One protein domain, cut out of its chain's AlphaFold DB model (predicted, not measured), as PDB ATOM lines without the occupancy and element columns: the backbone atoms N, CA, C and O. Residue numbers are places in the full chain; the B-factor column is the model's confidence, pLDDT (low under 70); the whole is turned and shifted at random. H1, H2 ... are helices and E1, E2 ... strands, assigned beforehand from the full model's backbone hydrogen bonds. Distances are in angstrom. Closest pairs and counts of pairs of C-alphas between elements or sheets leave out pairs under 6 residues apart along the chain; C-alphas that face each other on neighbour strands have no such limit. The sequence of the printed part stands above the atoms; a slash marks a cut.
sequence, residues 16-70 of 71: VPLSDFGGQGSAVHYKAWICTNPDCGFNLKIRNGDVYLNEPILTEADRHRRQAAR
ATOM      1  N   VAL A  16     200.661 224.340 142.568       96.88
ATOM      2  CA  VAL A  16     200.083 224.154 141.232       96.88
ATOM      3  C   VAL A  16     198.563 224.321 141.236       96.88
ATOM      4  O   VAL A  16     197.897 223.909 142.195       96.88
ATOM      5  N   PRO A  17     197.988 224.905 140.173       95.94
ATOM      6  CA  PRO A  17     196.550 225.033 140.039       95.94
ATOM      7  C   PRO A  17     195.885 223.732 139.585       95.94
ATOM      8  O   PRO A  17     196.333 223.083 138.642       95.94
ATOM      9  N   LEU A  18     194.739 223.410 140.179       95.00
ATOM     10  CA  LEU A  18     193.840 222.358 139.717       95.00
ATOM     11  C   LEU A  18     192.530 222.960 139.212       95.00
ATOM     12  O   LEU A  18     191.931 223.840 139.840       95.00
ATOM     13  N   SER A  19     192.084 222.450 138.069       94.00
ATOM     14  CA  SER A  19     190.784 222.754 137.474       94.00
ATOM     15  C   SER A  19     189.832 221.575 137.665       94.00
ATOM     16  O   SER A  19     190.264 220.451 137.909       94.00
ATOM     17  N   ASP A  20     188.540 221.839 137.560       93.12
ATOM     18  CA  ASP A  20     187.472 220.852 137.722       93.12
ATOM     19  C   ASP A  20     186.319 221.188 136.765       93.12
ATOM     20  O   ASP A  20     186.389 222.170 136.022       93.12
ATOM     21  N   PHE A  21     185.239 220.416 136.804       91.56
ATOM     22  CA  PHE A  21     184.015 220.692 136.060       91.56
ATOM     23  C   PHE A  21     182.844 221.003 137.004       91.56
ATOM     24  O   PHE A  21     182.708 220.438 138.090       91.56
ATOM     25  N   GLY A  22     182.004 221.958 136.613       86.00
ATOM     26  CA  GLY A  22     180.771 222.313 137.311       86.00
ATOM     27  C   GLY A  22     179.626 221.343 137.012       86.00
ATOM     28  O   GLY A  22     179.754 220.431 136.197       86.00
ATOM     29  N   GLY A  23     178.463 221.581 137.627       78.31
ATOM     30  CA  GLY A  23     177.274 220.710 137.552       78.31
ATOM     31  C   GLY A  23     176.635 220.518 136.166       78.31
ATOM     32  O   GLY A  23     175.605 219.866 136.078       78.31
ATOM     33  N   GLN A  24     177.220 221.066 135.099       89.62
ATOM     34  CA  GLN A  24     176.826 220.841 133.700       89.62
ATOM     35  C   GLN A  24     178.047 220.655 132.783       89.62
ATOM     36  O   GLN A  24     178.017 221.008 131.607       89.62
ATOM     37  N   GLY A  25     179.171 220.183 133.332       89.62
ATOM     38  CA  GLY A  25     180.413 220.018 132.573       89.62
ATOM     39  C   GLY A  25     181.107 221.335 132.211       89.62
ATOM     40  O   GLY A  25     182.055 221.328 131.430       89.62
ATOM     41  N   SER A  26     180.665 222.471 132.761       90.69
ATOM     42  CA  SER A  26     181.352 223.749 132.580       90.69
ATOM     43  C   SER A  26     182.756 223.673 133.171       90.69
ATOM     44  O   SER A  26     182.922 223.254 134.315       90.69
ATOM     45  N   ALA A  27     183.771 224.075 132.407       92.94
ATOM     46  CA  ALA A  27     185.132 224.131 132.924       92.94
ATOM     47  C   ALA A  27     185.218 225.160 134.062       92.94
ATOM     48  O   ALA A  27     184.798 226.309 133.917       92.94
ATOM     49  N   VAL A  28     185.766 224.740 135.198       92.00
ATOM     50  CA  VAL A  28     186.045 225.586 136.356       92.00
ATOM     51  C   VAL A  28     187.550 225.602 136.551       92.00
ATOM     52  O   VAL A  28     188.141 224.685 137.126       92.00
ATOM     53  N   HIS A  29     188.176 226.653 136.043       92.50
ATOM     54  CA  HIS A  29     189.613 226.833 136.165       92.50
ATOM     55  C   HIS A  29     190.000 227.285 137.568       92.50
ATOM     56  O   HIS A  29     189.260 228.025 138.215       92.50
ATOM     57  N   TYR A  30     191.181 226.855 138.018       91.75
ATOM     58  CA  TYR A  30     191.795 227.334 139.263       91.75
ATOM     59  C   TYR A  30     190.921 227.131 140.512       91.75
ATOM     60  O   TYR A  30     190.973 227.917 141.457       91.75
ATOM     61  N   LYS A  31     190.115 226.063 140.530       94.44
ATOM     62  CA  LYS A  31     189.213 225.736 141.645       94.44
ATOM     63  C   LYS A  31     189.975 225.372 142.919       94.44
ATOM     64  O   LYS A  31     189.446 225.521 144.022       94.44
ATOM     65  N   ALA A  32     191.206 224.891 142.772       96.00
ATOM     66  CA  ALA A  32     192.102 224.642 143.884       96.00
ATOM     67  C   ALA A  32     193.556 224.956 143.526       96.00
ATOM     68  O   ALA A  32     193.937 224.944 142.358       96.00
ATOM     69  N   TRP A  33     194.365 225.190 144.554       96.56
ATOM     70  CA  TRP A  33     195.821 225.226 144.482       96.56
ATOM     71  C   TRP A  33     196.374 224.219 145.482       96.56
ATOM     72  O   TRP A  33     195.913 224.176 146.625       96.56
ATOM     73  N   ILE A  34     197.333 223.399 145.061       97.06
ATOM     74  CA  ILE A  34     197.902 222.334 145.894       97.06
ATOM     75  C   ILE A  34     199.422 222.383 145.878       97.06
ATOM     76  O   ILE A  34     200.018 222.797 144.885       97.06
ATOM     77  N   CYS A  35     200.053 221.942 146.962       97.50
ATOM     78  CA  CYS A  35     201.477 221.638 146.932       97.50
ATOM     79  C   CYS A  35     201.720 220.310 146.196       97.50
ATOM     80  O   CYS A  35     200.985 219.346 146.401       97.50
ATOM     81  N   THR A  36     202.759 220.251 145.362       96.25
ATOM     82  CA  THR A  36     203.176 219.019 144.673       96.25
ATOM     83  C   THR A  36     203.845 218.000 145.590       96.25
ATOM     84  O   THR A  36     203.904 216.826 145.235       96.25
ATOM     85  N   ASN A  37     204.323 218.416 146.763       97.00
ATOM     86  CA  ASN A  37     204.877 217.499 147.747       97.00
ATOM     87  C   ASN A  37     203.748 216.786 148.509       97.00
ATOM     88  O   ASN A  37     202.980 217.448 149.221       97.00
ATOM     89  N   PRO A  38     203.641 215.450 148.383       92.81
ATOM     90  CA  PRO A  38     202.553 214.679 148.976       92.81
ATOM     91  C   PRO A  38     202.555 214.715 150.509       92.81
ATOM     92  O   PRO A  38     201.482 214.626 151.105       92.81
ATOM     93  N   ASP A  39     203.714 214.913 151.141       95.12
ATOM     94  CA  ASP A  39     203.837 214.971 152.600       95.12
ATOM     95  C   ASP A  39     203.433 216.344 153.163       95.12
ATOM     96  O   ASP A  39     203.110 216.469 154.344       95.12
ATOM     97  N   CYS A  40     203.405 217.389 152.325       96.25
ATOM     98  CA  CYS A  40     203.041 218.739 152.752       96.25
ATOM     99  C   CYS A  40     201.539 218.872 153.040       96.25
ATOM    100  O   CYS A  40     201.141 219.520 154.008       96.25
ATOM    101  N   GLY A  41     200.692 218.322 152.166       94.25
ATOM    102  CA  GLY A  41     199.233 218.401 152.288       94.25
ATOM    103  C   GLY A  41     198.623 219.806 152.149       94.25
ATOM    104  O   GLY A  41     197.394 219.933 152.198       94.25
ATOM    105  N   PHE A  42     199.430 220.860 151.947       97.31
ATOM    106  CA  PHE A  42     198.930 222.225 151.781       97.31
ATOM    107  C   PHE A  42     197.996 222.316 150.573       97.31
ATOM    108  O   PHE A  42     198.355 221.929 149.455       97.31
ATOM    109  N   ASN A  43     196.794 222.846 150.798       96.69
ATOM    110  CA  ASN A  43     195.828 223.079 149.736       96.69
ATOM    111  C   ASN A  43     194.912 224.270 150.033       96.69
ATOM    112  O   ASN A  43     194.508 224.491 151.173       96.69
ATOM    113  N   LEU A  44     194.545 224.997 148.981       96.19
ATOM    114  CA  LEU A  44     193.512 226.025 148.982       96.19
ATOM    115  C   LEU A  44     192.415 225.599 148.010       96.19
ATOM    116  O   LEU A  44     192.713 225.222 146.879       96.19
ATOM    117  N   LYS A  45     191.153 225.643 148.433       95.38
ATOM    118  CA  LYS A  45     190.000 225.224 147.621       95.38
ATOM    119  C   LYS A  45     188.930 226.304 147.633       95.38
ATOM    120  O   LYS A  45     188.641 226.863 148.685       95.38
ATOM    121  N   ILE A  46     188.304 226.541 146.486       93.19
ATOM    122  CA  ILE A  46     187.155 227.440 146.364       93.19
ATOM    123  C   ILE A  46     185.880 226.603 146.242       93.19
ATOM    124  O   ILE A  46     185.787 225.705 145.397       93.19
ATOM    125  N   ARG A  47     184.871 226.902 147.065       91.50
ATOM    126  CA  ARG A  47     183.520 226.338 146.934       91.50
ATOM    127  C   ARG A  47     182.498 227.451 147.062       91.50
ATOM    128  O   ARG A  47     182.422 228.084 148.101       91.50
ATOM    129  N   ASN A  48     181.707 227.672 146.013       89.19
ATOM    130  CA  ASN A  48     180.614 228.652 146.010       89.19
ATOM    131  C   ASN A  48     181.017 230.064 146.494       89.19
ATOM    132  O   ASN A  48     180.210 230.757 147.100       89.19
ATOM    133  N   GLY A  49     182.255 230.490 146.214       87.88
ATOM    134  CA  GLY A  49     182.790 231.789 146.639       87.88
ATOM    135  C   GLY A  49     183.580 231.761 147.952       87.88
ATOM    136  O   GLY A  49     184.371 232.668 148.186       87.88
ATOM    137  N   ASP A  50     183.456 230.697 148.746       94.94
ATOM    138  CA  ASP A  50     184.202 230.531 149.990       94.94
ATOM    139  C   ASP A  50     185.569 229.886 149.750       94.94
ATOM    140  O   ASP A  50     185.720 228.978 148.922       94.94
ATOM    141  N   VAL A  51     186.563 230.336 150.518       94.56
ATOM    142  CA  VAL A  51     187.936 229.824 150.483       94.56
ATOM    143  C   VAL A  51     188.172 228.900 151.670       94.56
ATOM    144  O   VAL A  51     188.024 229.288 152.826       94.56
ATOM    145  N   TYR A  52     188.606 227.683 151.371       96.62
ATOM    146  CA  TYR A  52     188.955 226.662 152.346       96.62
ATOM    147  C   TYR A  52     190.456 226.410 152.312       96.62
ATOM    148  O   TYR A  52     191.042 226.262 151.238       96.62
ATOM    149  N   LEU A  53     191.064 226.321 153.492       96.44
ATOM    150  CA  LEU A  53     192.488 226.060 153.667       96.44
ATOM    151  C   LEU A  53     192.701 224.692 154.313       96.44
ATOM    152  O   LEU A  53     192.039 224.358 155.292       96.44
ATOM    153  N   ASN A  54     193.657 223.936 153.774       95.50
ATOM    154  CA  ASN A  54     194.170 222.675 154.311       95.50
ATOM    155  C   ASN A  54     193.080 221.658 154.662       95.50
ATOM    156  O   ASN A  54     193.159 220.952 155.667       95.50
ATOM    157  N   GLU A  55     192.048 221.565 153.823       92.94
ATOM    158  CA  GLU A  55     191.040 220.534 154.016       92.94
ATOM    159  C   GLU A  55     191.643 219.134 153.852       92.94
ATOM    160  O   GLU A  55     192.496 218.946 152.974       92.94
ATOM    161  N   PRO A  56     191.127 218.134 154.598       89.75
ATOM    162  CA  PRO A  56     191.570 216.755 154.480       89.75
ATOM    163  C   PRO A  56     191.534 216.255 153.035       89.75
ATOM    164  O   PRO A  56     190.537 216.418 152.322       89.75
ATOM    165  N   ILE A  57     192.620 215.611 152.619       86.88
ATOM    166  CA  ILE A  57     192.691 214.883 151.356       86.88
ATOM    167  C   ILE A  57     192.087 213.506 151.616       86.88
ATOM    168  O   ILE A  57     192.642 212.706 152.361       86.88
ATOM    169  N   LEU A  58     190.899 213.264 151.064       87.50
ATOM    170  CA  LEU A  58     190.147 212.038 151.321       87.50
ATOM    171  C   LEU A  58     190.504 210.963 150.305       87.50
ATOM    172  O   LEU A  58     190.418 211.189 149.093       87.50
ATOM    173  N   THR A  59     190.800 209.772 150.809       87.56
ATOM    174  CA  THR A  59     190.832 208.560 149.994       87.56
ATOM    175  C   THR A  59     189.412 208.102 149.655       87.56
ATOM    176  O   THR A  59     188.424 208.568 150.231       87.56
ATOM    177  N   GLU A  60     189.293 207.151 148.731       83.69
ATOM    178  CA  GLU A  60     188.006 206.514 148.434       83.69
ATOM    179  C   GLU A  60     187.415 205.819 149.669       83.69
ATOM    180  O   GLU A  60     186.226 205.941 149.960       83.69
ATOM    181  N   ALA A  61     188.264 205.172 150.473       86.38
ATOM    182  CA  ALA A  61     187.843 204.541 151.719       86.38
ATOM    183  C   ALA A  61     187.301 205.564 152.737       86.38
ATOM    184  O   ALA A  61     186.323 205.280 153.435       86.38
ATOM    185  N   ASP A  62     187.897 206.759 152.807       88.12
ATOM    186  CA  ASP A  62     187.411 207.840 153.673       88.12
ATOM    187  C   ASP A  62     186.062 208.381 153.195       88.12
ATOM    188  O   ASP A  62     185.188 208.684 154.014       88.12
ATOM    189  N   ARG A  63     185.868 208.475 151.871       84.12
ATOM    190  CA  ARG A  63     184.590 208.877 151.271       84.12
ATOM    191  C   ARG A  63     183.473 207.896 151.627       84.12
ATOM    192  O   ARG A  63     182.443 208.335 152.136       84.12
ATOM    193  N   HIS A  64     183.701 206.590 151.465       83.62
ATOM    194  CA  HIS A  64     182.716 205.561 151.818       83.62
ATOM    195  C   HIS A  64     182.339 205.585 153.304       83.62
ATOM    196  O   HIS A  64     181.155 205.556 153.640       83.62
ATOM    197  N   ARG A  65     183.322 205.718 154.207       83.88
ATOM    198  CA  ARG A  65     183.043 205.815 155.651       83.88
ATOM    199  C   ARG A  65     182.200 207.037 156.001       83.88
ATOM    200  O   ARG A  65     181.259 206.924 156.781       83.88
ATOM    201  N   ARG A  66     182.502 208.201 155.415       82.50
ATOM    202  CA  ARG A  66     181.720 209.427 155.646       82.50
ATOM    203  C   ARG A  66     180.291 209.318 155.129       82.50
ATOM    204  O   ARG A  66     179.399 209.895 155.742       82.50
ATOM    205  N   GLN A  67     180.077 208.618 154.018       79.38
ATOM    206  CA  GLN A  67     178.739 208.393 153.476       79.38
ATOM    207  C   GLN A  67     177.925 207.444 154.362       79.38
ATOM    208  O   GLN A  67     176.762 207.730 154.628       79.38
ATOM    209  N   ALA A  68     178.543 206.371 154.865       77.25
ATOM    210  CA  ALA A  68     177.898 205.429 155.781       77.25
ATOM    211  C   ALA A  68     177.542 206.067 157.136       77.25
ATOM    212  O   ALA A  68     176.481 205.792 157.672       77.25
ATOM    213  N   ALA A  69     178.387 206.959 157.667       75.88
ATOM    214  CA  ALA A  69     178.153 207.630 158.952       75.88
ATOM    215  C   ALA A  69     177.087 208.747 158.917       75.88
ATOM    216  O   ALA A  69     176.776 209.328 159.953       75.88
ATOM    217  N   ARG A  70     176.583 209.110 157.731       71.75
ATOM    218  CA  ARG A  70     175.508 210.104 157.555       71.75
ATOM    219  C   ARG A  70     174.117 209.466 157.441       71.75
ATOM    220  O   ARG A  70     173.150 210.212 157.303       71.75
TER     221      ARG A  70
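AT A GLANCE: This is residues 16 to 70 of the 71 residues of an uncharacterized protein of Dehalococcoidia bacterium (UniProt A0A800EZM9). A twisted sheet of four strands, with no named helix on either face, has one short helix, H1, held away from it; residues 59 to 65, of which 60 to 65 belong to H1, stick out free. The sheet is a meander, E1 E2 E3 E4, each strand the antiparallel neighbour of the one before. The 55 printed residues are of mixed class and loose, with a radius of gyration of the C-alphas of 12.9 A and spans of 32 by 31 by 18 A.

HOW THE PARTS SIT: E1, residues 16 to 21, forms a hairpin with E2, residues 27 to 35, at 146 degrees; N 18 and O 32 are within hydrogen-bond range at 2.8 A. E2 forms a hairpin with E3, residues 43 to 47, at 153 degrees, with N 44 and O 33 at 2.8 A. E3 forms a hairpin with E4, residues 50 to 53, at 161 degrees, with N 52 and O 45 at 2.8 A. H1, residues 60 to 68, is not on the sheet, and its O i to N i+4 pairs are each within hydrogen-bond range.

IN THESE COORDINATES: E1 begins at C-alpha 16 (200.083, 224.154, 141.232). E2 is longest at 21.7 A. H1, 12.5 A, ends at C-alpha 68 (177.898, 205.429, 155.781).

THE WHOLE: The C-alphas farthest apart, Gln 24 and Asp 39, are 33.5 A apart. The printed part has no cut, and no printed residue is under 70 in pLDDT.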